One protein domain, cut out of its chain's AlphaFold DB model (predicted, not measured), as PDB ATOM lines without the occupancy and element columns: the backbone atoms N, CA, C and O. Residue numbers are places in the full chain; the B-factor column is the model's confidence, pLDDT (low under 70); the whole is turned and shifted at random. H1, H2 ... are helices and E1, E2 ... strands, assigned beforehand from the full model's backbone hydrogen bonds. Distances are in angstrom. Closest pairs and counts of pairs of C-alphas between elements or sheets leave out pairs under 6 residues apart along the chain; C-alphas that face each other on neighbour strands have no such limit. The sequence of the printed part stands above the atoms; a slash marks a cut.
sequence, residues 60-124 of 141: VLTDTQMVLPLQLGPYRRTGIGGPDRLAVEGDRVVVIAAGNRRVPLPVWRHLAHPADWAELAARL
ATOM      1  N   VAL A  60     -31.651  27.399  -7.023       89.62
ATOM      2  CA  VAL A  60     -32.498  27.031  -5.895       89.62
ATOM      3  C   VAL A  60     -32.781  28.287  -5.098       89.62
ATOM      4  O   VAL A  60     -31.864  28.971  -4.662       89.62
ATOM      5  N   LEU A  61     -34.059  28.572  -4.911       86.06
ATOM      6  CA  LEU A  61     -34.538  29.663  -4.087       86.06
ATOM      7  C   LEU A  61     -34.989  29.110  -2.737       86.06
ATOM      8  O   LEU A  61     -35.845  28.225  -2.695       86.06
ATOM      9  N   THR A  62     -34.434  29.603  -1.645       83.56
ATOM     10  CA  THR A  62     -34.969  29.412  -0.292       83.56
ATOM     11  C   THR A  62     -35.487  30.749   0.224       83.56
ATOM     12  O   THR A  62     -35.322  31.773  -0.437       83.56
ATOM     13  N   ASP A  63     -36.091  30.751   1.408       74.88
ATOM     14  CA  ASP A  63     -36.628  31.980   2.009       74.88
ATOM     15  C   ASP A  63     -35.534  33.014   2.324       74.88
ATOM     16  O   ASP A  63     -35.806  34.203   2.429       74.88
ATOM     17  N   THR A  64     -34.284  32.564   2.448       78.69
ATOM     18  CA  THR A  64     -33.148  33.366   2.922       78.69
ATOM     19  C   THR A  64     -31.996  33.466   1.927       78.69
ATOM     20  O   THR A  64     -31.067  34.246   2.131       78.69
ATOM     21  N   GLN A  65     -31.996  32.672   0.856       83.56
ATOM     22  CA  GLN A  65     -30.903  32.668  -0.113       83.56
ATOM     23  C   GLN A  65     -31.336  32.142  -1.478       83.56
ATOM     24  O   GLN A  65     -32.171  31.250  -1.612       83.56
ATOM     25  N   MET A  66     -30.675  32.649  -2.506       84.06
ATOM     26  CA  MET A  66     -30.645  32.052  -3.829       84.06
ATOM     27  C   MET A  66     -29.294  31.368  -4.034       84.06
ATOM     28  O   MET A  66     -28.246  31.962  -3.792       84.06
ATOM     29  N   VAL A  67     -29.314  30.125  -4.506       87.00
ATOM     30  CA  VAL A  67     -28.117  29.331  -4.790       87.00
ATOM     31  C   VAL A  67     -28.069  28.994  -6.276       87.00
ATOM     32  O   VAL A  67     -29.016  28.400  -6.788       87.00
ATOM     33  N   LEU A  68     -26.965  29.319  -6.950       87.19
ATOM     34  CA  LEU A  68     -26.678  28.929  -8.335       87.19
ATOM     35  C   LEU A  68     -25.656  27.782  -8.326       87.19
ATOM     36  O   LEU A  68     -24.461  28.037  -8.184       87.19
ATOM     37  N   PRO A  69     -26.074  26.508  -8.457       83.62
ATOM     38  CA  PRO A  69     -25.180  25.362  -8.267       83.62
ATOM     39  C   PRO A  69     -24.021  25.314  -9.262       83.62
ATOM     40  O   PRO A  69     -22.954  24.816  -8.917       83.62
ATOM     41  N   LEU A  70     -24.253  25.823 -10.475       80.31
ATOM     42  CA  LEU A  70     -23.298  25.843 -11.583       80.31
ATOM     43  C   LEU A  70     -22.333  27.038 -11.544       80.31
ATOM     44  O   LEU A  70     -21.354  27.032 -12.284       80.31
ATOM     45  N   GLN A  71     -22.575  28.052 -10.704       80.00
ATOM     46  CA  GLN A  71     -21.634  29.161 -10.550       80.00
ATOM     47  C   GLN A  71     -20.506  28.799  -9.584       80.00
ATOM     48  O   GLN A  71     -20.731  28.316  -8.470       80.00
ATOM     49  N   LEU A  72     -19.282  29.104 -10.006       73.00
ATOM     50  CA  LEU A  72     -18.098  29.102  -9.156       73.00
ATOM     51  C   LEU A  72     -17.915  30.496  -8.533       73.00
ATOM     52  O   LEU A  72     -18.230  31.512  -9.152       73.00
ATOM     53  N   GLY A  73     -17.391  30.543  -7.308       68.69
ATOM     54  CA  GLY A  73     -17.045  31.797  -6.633       68.69
ATOM     55  C   GLY A  73     -18.162  32.423  -5.777       68.69
ATOM     56  O   GLY A  73     -19.145  31.756  -5.438       68.69
ATOM     57  N   PRO A  74     -18.007  33.701  -5.377       66.31
ATOM     58  CA  PRO A  74     -18.828  34.343  -4.342       66.31
ATOM     59  C   PRO A  74     -20.294  34.540  -4.752       66.31
ATOM     60  O   PRO A  74     -21.168  34.615  -3.896       66.31
ATOM     61  N   TYR A  75     -20.585  34.548  -6.055       66.00
ATOM     62  CA  TYR A  75     -21.944  34.692  -6.590       66.00
ATOM     63  C   TYR A  75     -22.782  33.410  -6.508       66.00
ATOM     64  O   TYR A  75     -23.989  33.454  -6.732       66.00
ATOM     65  N   ARG A  76     -22.177  32.281  -6.111       76.69
ATOM     66  CA  ARG A  76     -22.869  30.997  -5.928       76.69
ATOM     67  C   ARG A  76     -24.040  31.092  -4.953       76.69
ATOM     68  O   ARG A  76     -25.003  30.340  -5.096       76.69
ATOM     69  N   ARG A  77     -23.944  31.960  -3.940       76.56
ATOM     70  CA  ARG A  77     -24.995  32.192  -2.945       76.56
ATOM     71  C   ARG A  77     -25.261  33.682  -2.833       76.56
ATOM     72  O   ARG A  77     -24.396  34.436  -2.403       76.56
ATOM     73  N   THR A  78     -26.467  34.097  -3.184       75.12
ATOM     74  CA  THR A  78     -26.945  35.452  -2.915       75.12
ATOM     75  C   THR A  78     -27.883  35.390  -1.721       75.12
ATOM     76  O   THR A  78     -28.933  34.754  -1.797       75.12
ATOM     77  N   GLY A  79     -27.487  36.008  -0.607       72.81
ATOM     78  CA  GLY A  79     -28.358  36.150   0.555       72.81
ATOM     79  C   GLY A  79     -29.522  37.085   0.245       72.81
ATOM     80  O   GLY A  79     -29.342  38.100  -0.426       72.81
ATOM     81  N   ILE A  80     -30.703  36.729   0.731       73.62
ATOM     82  CA  ILE A  80     -31.877  37.599   0.769       73.62
ATOM     83  C   ILE A  80     -31.946  38.069   2.222       73.62
ATOM     84  O   ILE A  80     -32.145  37.248   3.120       73.62
ATOM     85  N   GLY A  81     -31.656  39.347   2.481       65.81
ATOM     86  CA  GLY A  81     -31.693  39.896   3.836       65.81
ATOM     87  C   GLY A  81     -33.101  39.812   4.432       65.81
ATOM     88  O   GLY A  81     -34.083  39.790   3.702       65.81
ATOM     89  N   GLY A  82     -33.224  39.783   5.763       69.56
ATOM     90  CA  GLY A  82     -34.517  39.640   6.455       69.56
ATOM     91  C   GLY A  82     -35.650  40.584   5.994       69.56
ATOM     92  O   GLY A  82     -36.775  40.115   5.837       69.56
ATOM     93  N   PRO A  83     -35.413  41.892   5.759       67.19
ATOM     94  CA  PRO A  83     -36.438  42.787   5.213       67.19
ATOM     95  C   PRO A  83     -36.545  42.743   3.679       67.19
ATOM     96  O   PRO A  83     -37.448  43.371   3.120       67.19
ATOM     97  N   ASP A  84     -35.631  42.051   3.001       76.81
ATOM     98  CA  ASP A  84     -35.542  42.043   1.551       76.81
ATOM     99  C   ASP A  84     -36.614  41.130   0.958       76.81
ATOM    100  O   ASP A  84     -36.960  40.075   1.493       76.81
ATOM    101  N   ARG A  85     -37.160  41.537  -0.185       77.50
ATOM    102  CA  ARG A  85     -38.203  40.791  -0.889       77.50
ATOM    103  C   ARG A  85     -37.738  40.425  -2.279       77.50
ATOM    104  O   ARG A  85     -36.995  41.163  -2.913       77.50
ATOM    105  N   LEU A  86     -38.233  39.310  -2.787       84.06
ATOM    106  CA  LEU A  86     -38.043  38.945  -4.182       84.06
ATOM    107  C   LEU A  86     -39.232  39.406  -5.007       84.06
ATOM    108  O   LEU A  86     -40.379  39.270  -4.585       84.06
ATOM    109  N   ALA A  87     -38.954  39.891  -6.207       84.25
ATOM    110  CA  ALA A  87     -39.972  40.187  -7.198       84.25
ATOM    111  C   ALA A  87     -39.525  39.708  -8.575       84.25
ATOM    112  O   ALA A  87     -38.330  39.581  -8.859       84.25
ATOM    113  N   VAL A  88     -40.500  39.461  -9.444       84.75
ATOM    114  CA  VAL A  88     -40.239  39.240 -10.867       84.75
ATOM    115  C   VAL A  88     -40.437  40.560 -11.602       84.75
ATOM    116  O   VAL A  88     -41.517  41.156 -11.562       84.75
ATOM    117  N   GLU A  89     -39.390  41.009 -12.289       85.50
ATOM    118  CA  GLU A  89     -39.410  42.198 -13.135       85.50
ATOM    119  C   GLU A  89     -39.073  41.834 -14.575       85.50
ATOM    120  O   GLU A  89     -37.914  41.598 -14.921       85.50
ATOM    121  N   GLY A  90     -40.099  41.811 -15.429       84.06
ATOM    122  CA  GLY A  90     -39.950  41.368 -16.812       84.06
ATOM    123  C   GLY A  90     -39.428  39.932 -16.856       84.06
ATOM    124  O   GLY A  90     -40.080  39.016 -16.357       84.06
ATOM    125  N   ASP A  91     -38.229  39.758 -17.408       88.25
ATOM    126  CA  ASP A  91     -37.595  38.454 -17.612       88.25
ATOM    127  C   ASP A  91     -36.522  38.103 -16.571       88.25
ATOM    128  O   ASP A  91     -35.717  37.199 -16.798       88.25
ATOM    129  N   ARG A  92     -36.483  38.793 -15.425       88.06
ATOM    130  CA  ARG A  92     -35.497  38.543 -14.362       88.06
ATOM    131  C   ARG A  92     -36.103  38.603 -12.967       88.06
ATOM    132  O   ARG A  92     -37.120  39.258 -12.737       88.06
ATOM    133  N   VAL A  93     -35.443  37.929 -12.032       85.31
ATOM    134  CA  VAL A  93     -35.732  38.055 -10.599       85.31
ATOM    135  C   VAL A  93     -34.892  39.198 -10.034       85.31
ATOM    136  O   VAL A  93     -33.712  39.336 -10.364       85.31
ATOM    137  N   VAL A  94     -35.496  40.020  -9.183       86.06
ATOM    138  CA  VAL A  94     -34.821  41.113  -8.480       86.06
ATOM    139  C   VAL A  94     -35.003  40.955  -6.976       86.06
ATOM    140  O   VAL A  94     -36.059  40.519  -6.513       86.06
ATOM    141  N   VAL A  95     -33.978  41.333  -6.217       85.50
ATOM    142  CA  VAL A  95     -34.084  41.563  -4.774       85.50
ATOM    143  C   VAL A  95     -34.444  43.028  -4.563       85.50
ATOM    144  O   VAL A  95     -33.751  43.918  -5.052       85.50
ATOM    145  N   ILE A  96     -35.531  43.279  -3.848       83.94
ATOM    146  CA  ILE A  96     -35.928  44.590  -3.345       83.94
ATOM    147  C   ILE A  96     -35.413  44.667  -1.911       83.94
ATOM    148  O   ILE A  96     -36.004  44.076  -1.008       83.94
ATOM    149  N   ALA A  97     -34.294  45.356  -1.722       80.94
ATOM    150  CA  ALA A  97     -33.677  45.542  -0.421       80.94
ATOM    151  C   ALA A  97     -34.414  46.593   0.423       80.94
ATOM    152  O   ALA A  97     -35.170  47.422  -0.106       80.94
ATOM    153  N   ALA A  98     -34.156  46.596   1.736       69.88
ATOM    154  CA  ALA A  98     -34.610  47.658   2.636       69.88
ATOM    155  C   ALA A  98     -34.288  49.054   2.056       69.88
ATOM    156  O   ALA A  98     -33.160  49.330   1.651       69.88
ATOM    157  N   GLY A  99     -35.300  49.924   1.965       71.88
ATOM    158  CA  GLY A  99     -35.186  51.222   1.283       71.88
ATOM    159  C   GLY A  99     -35.511  51.197  -0.217       71.88
ATOM    160  O   GLY A  99     -35.187  52.146  -0.924       71.88
ATOM    161  N   ASN A 100     -36.155  50.132  -0.715       75.50
ATOM    162  CA  ASN A 100     -36.637  49.997  -2.099       75.50
ATOM    163  C   ASN A 100     -35.514  49.971  -3.160       75.50
ATOM    164  O   ASN A 100     -35.763  50.170  -4.352       75.50
ATOM    165  N   ARG A 101     -34.269  49.691  -2.749       81.00
ATOM    166  CA  ARG A 101     -33.152  49.470  -3.675       81.00
ATOM    167  C   ARG A 101     -33.347  48.136  -4.388       81.00
ATOM    168  O   ARG A 101     -33.490  47.104  -3.745       81.00
ATOM    169  N   ARG A 102     -33.308  48.147  -5.719       82.94
ATOM    170  CA  ARG A 102     -33.523  46.953  -6.549       82.94
ATOM    171  C   ARG A 102     -32.196  46.414  -7.061       82.94
ATOM    172  O   ARG A 102     -31.445  47.142  -7.707       82.94
ATOM    173  N   VAL A 103     -31.913  45.146  -6.784       84.25
ATOM    174  CA  VAL A 103     -30.692  44.456  -7.208       84.25
ATOM    175  C   VAL A 103     -31.081  43.304  -8.137       84.25
ATOM    176  O   VAL A 103     -31.739  42.361  -7.690       84.25
ATOM    177  N   PRO A 104     -30.722  43.360  -9.431       83.38
ATOM    178  CA  PRO A 104     -31.015  42.276 -10.354       83.38
ATOM    179  C   PRO A 104     -30.169  41.050 -10.022       83.38
ATOM    180  O   PRO A 104     -28.960  41.151  -9.810       83.38
ATOM    181  N   LEU A 105     -30.809  39.886 -10.005       83.38
ATOM    182  CA  LEU A 105     -30.124  38.610  -9.851       83.38
ATOM    183  C   LEU A 105     -29.665  38.098 -11.225       83.38
ATOM    184  O   LEU A 105     -30.332  38.371 -12.227       83.38
ATOM    185  N   PRO A 106     -28.564  37.325 -11.305       82.62
ATOM    186  CA  PRO A 106     -28.053  36.749 -12.553       82.62
ATOM    187  C   PRO A 106     -28.913  35.571 -13.062       82.62
ATOM    188  O   PRO A 106     -28.392  34.579 -13.570       82.62
ATOM    189  N   VAL A 107     -30.237  35.658 -12.906       86.88
ATOM    190  CA  VAL A 107     -31.198  34.644 -13.335       86.88
ATOM    191  C   VAL A 107     -32.172  35.225 -14.351       86.88
ATOM    192  O   VAL A 107     -32.824  36.240 -14.102       86.88
ATOM    193  N   TRP A 108     -32.273  34.558 -15.497       88.75
ATOM    194  CA  TRP A 108     -33.082  35.010 -16.624       88.75
ATOM    195  C   TRP A 108     -34.163  33.992 -16.976       88.75
ATOM    196  O   TRP A 108     -33.918  32.784 -16.982       88.75
ATOM    197  N   ARG A 109     -35.346  34.485 -17.347       91.81
ATOM    198  CA  ARG A 109     -36.507  33.674 -17.730       91.81
ATOM    199  C   ARG A 109     -36.196  32.690 -18.851       91.81
ATOM    200  O   ARG A 109     -36.574  31.530 -18.756       91.81
ATOM    201  N   HIS A 110     -35.518  33.141 -19.903       91.00
ATOM    202  CA  HIS A 110     -35.237  32.315 -21.083       91.00
ATOM    203  C   HIS A 110     -34.257  31.162 -20.796       91.00
ATOM    204  O   HIS A 110     -34.203  30.197 -21.560       91.00
ATOM    205  N   LEU A 111     -33.514  31.246 -19.685       90.12
ATOM    206  CA  LEU A 111     -32.620  30.192 -19.211       90.12
ATOM    207  C   LEU A 111     -33.313  29.204 -18.263       90.12
ATOM    208  O   LEU A 111     -32.780  28.119 -18.022       90.12
ATOM    209  N   ALA A 112     -34.496  29.551 -17.751       92.44
ATOM    210  CA  ALA A 112     -35.294  28.721 -16.862       92.44
ATOM    211  C   ALA A 112     -36.300  27.850 -17.629       92.44
ATOM    212  O   ALA A 112     -36.794  28.200 -18.702       92.44
ATOM    213  N   HIS A 113     -36.653  26.704 -17.049       93.31
ATOM    214  CA  HIS A 113     -37.739  25.879 -17.557       93.31
ATOM    215  C   HIS A 113     -39.068  26.656 -17.475       93.31
ATOM    216  O   HIS A 113     -39.383  27.194 -16.411       93.31
ATOM    217  N   PRO A 114     -39.882  26.700 -18.545       91.81
ATOM    218  CA  PRO A 114     -41.049  27.581 -18.608       91.81
ATOM    219  C   PRO A 114     -42.092  27.284 -17.522       91.81
ATOM    220  O   PRO A 114     -42.647  28.216 -16.948       91.81
ATOM    221  N   ALA A 115     -42.319  26.007 -17.193       92.75
ATOM    222  CA  ALA A 115     -43.239  25.614 -16.120       92.75
ATOM    223  C   ALA A 115     -42.738  26.045 -14.728       92.75
ATOM    224  O   ALA A 115     -43.486  26.646 -13.964       92.75
ATOM    225  N   ASP A 116     -41.457  25.807 -14.432       92.94
ATOM    226  CA  ASP A 116     -40.846  26.167 -13.148       92.94
ATOM    227  C   ASP A 116     -40.801  27.698 -12.989       92.94
ATOM    228  O   ASP A 116     -41.004  28.230 -11.900       92.94
ATOM    229  N   TRP A 117     -40.578  28.428 -14.089       92.12
ATOM    230  CA  TRP A 117     -40.651  29.886 -14.103       92.12
ATOM    231  C   TRP A 117     -42.074  30.400 -13.877       92.12
ATOM    232  O   TRP A 117     -42.265  31.356 -13.130       92.12
ATOM    233  N   ALA A 118     -43.078  29.785 -14.505       91.12
ATOM    234  CA  ALA A 118     -44.475  30.158 -14.306       91.12
ATOM    235  C   ALA A 118     -44.904  29.960 -12.845       91.12
ATOM    236  O   ALA A 118     -45.531  30.845 -12.265       91.12
ATOM    237  N   GLU A 119     -44.502  28.846 -12.230       91.62
ATOM    238  CA  GLU A 119     -44.732  28.581 -10.811       91.62
ATOM    239  C   GLU A 119     -44.011  29.604  -9.917       91.62
ATOM    240  O   GLU A 119     -44.599  30.129  -8.970       91.62
ATOM    241  N   LEU A 120     -42.764  29.959 -10.239       89.94
ATOM    242  CA  LEU A 120     -42.015  30.983  -9.511       89.94
ATOM    243  C   LEU A 120     -42.716  32.345  -9.592       89.94
ATOM    244  O   LEU A 120     -42.914  33.011  -8.579       89.94
ATOM    245  N   ALA A 121     -43.127  32.743 -10.796       88.44
ATOM    246  CA  ALA A 121     -43.808  34.006 -11.056       88.44
ATOM    247  C   ALA A 121     -45.229  34.068 -10.474       88.44
ATOM    248  O   ALA A 121     -45.785  35.160 -10.376       88.44
ATOM    249  N   ALA A 122     -45.827  32.925 -10.126       88.25
ATOM    250  CA  ALA A 122     -47.093  32.857  -9.399       88.25
ATOM    251  C   ALA A 122     -46.905  33.039  -7.882       88.25
ATOM    252  O   ALA A 122     -47.798  33.553  -7.214       88.25
ATOM    253  N   ARG A 123     -45.750  32.635  -7.339       86.50
ATOM    254  CA  ARG A 123     -45.418  32.764  -5.908       86.50
ATOM    255  C   ARG A 123     -44.848  34.132  -5.546       86.50
ATOM    256  O   ARG A 123     -44.983  34.566  -4.406       86.50
ATOM    257  N   LEU A 124     -44.169  34.780  -6.488       84.88
ATOM    258  CA  LEU A 124     -43.529  36.067  -6.262       84.88
ATOM    259  C   LEU A 124     -44.443  37.228  -6.667       84.88
ATOM    260  O   LEU A 124     -45.125  37.146  -7.693       84.88
TER     261      LEU A 124
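This is residues 60 to 124 of the 141 residues of an uncharacterized protein of Actinorugispora endophytica (UniProt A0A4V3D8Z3). A strongly twisted sheet of three strands, E3, E4 and E5, has one helix, H1, packed on it with residues 117 to 123, mostly near E3. A small hairpin, E1 and E2, makes a separate two-stranded sheet, and residues 60 to 61 fold back to pair antiparallel with residues 66 to 67 of E1. The 65 printed residues run E1 E2 E3 E4 E5 H1; both sheets are antiparallel, the larger in the order E3, E4, E5, and the class is mixed. The whole is compact, with a radius of gyration of the C-alphas of 11.6 A and spans of 31 by 28 by 17 A.

Find C-alpha 85 at (-38.203, 40.791, -0.889), where E3, residues 85 to 89, begins its 12.4 A. E4, residues 92 to 97, covers 15.7 A, and E5, residues 101 to 108, covers 19.4 A and bends by 51 degrees at residue 105. H1, residues 114 to 123, runs 14.4 A to C-alpha 123 at (-45.418, 32.764, -5.908). Go back to residues 65 to 67 for E1, 6.4 A, and 77 to 79 for E2, 6.3 A.

E3, E4 and E5 form a meander, each strand the antiparallel neighbour of the one before; look for N 87 and O 94 at 3.0 A, and N 103 and O 95 at 2.8 A. H1 is on this sheet, its closest C-alphas to E3 being Val 88 and Ala 121, 6.3 A apart. In H1 every O i to N i+4 pair is within hydrogen-bond range. In the hairpin E1 and E2, N 66 and O 78 are 2.8 A apart; both strands are apart from E3, E4, E5 and H1, E2 from E5 only just, at 8.3 A.

The C-alphas farthest apart, those of Gly 99 and Ala 115, are 32.0 A apart. The printed part has no cut and no long link. Look for pLDDT under 70 at residues 73 to 75, 81 to 83 and 98.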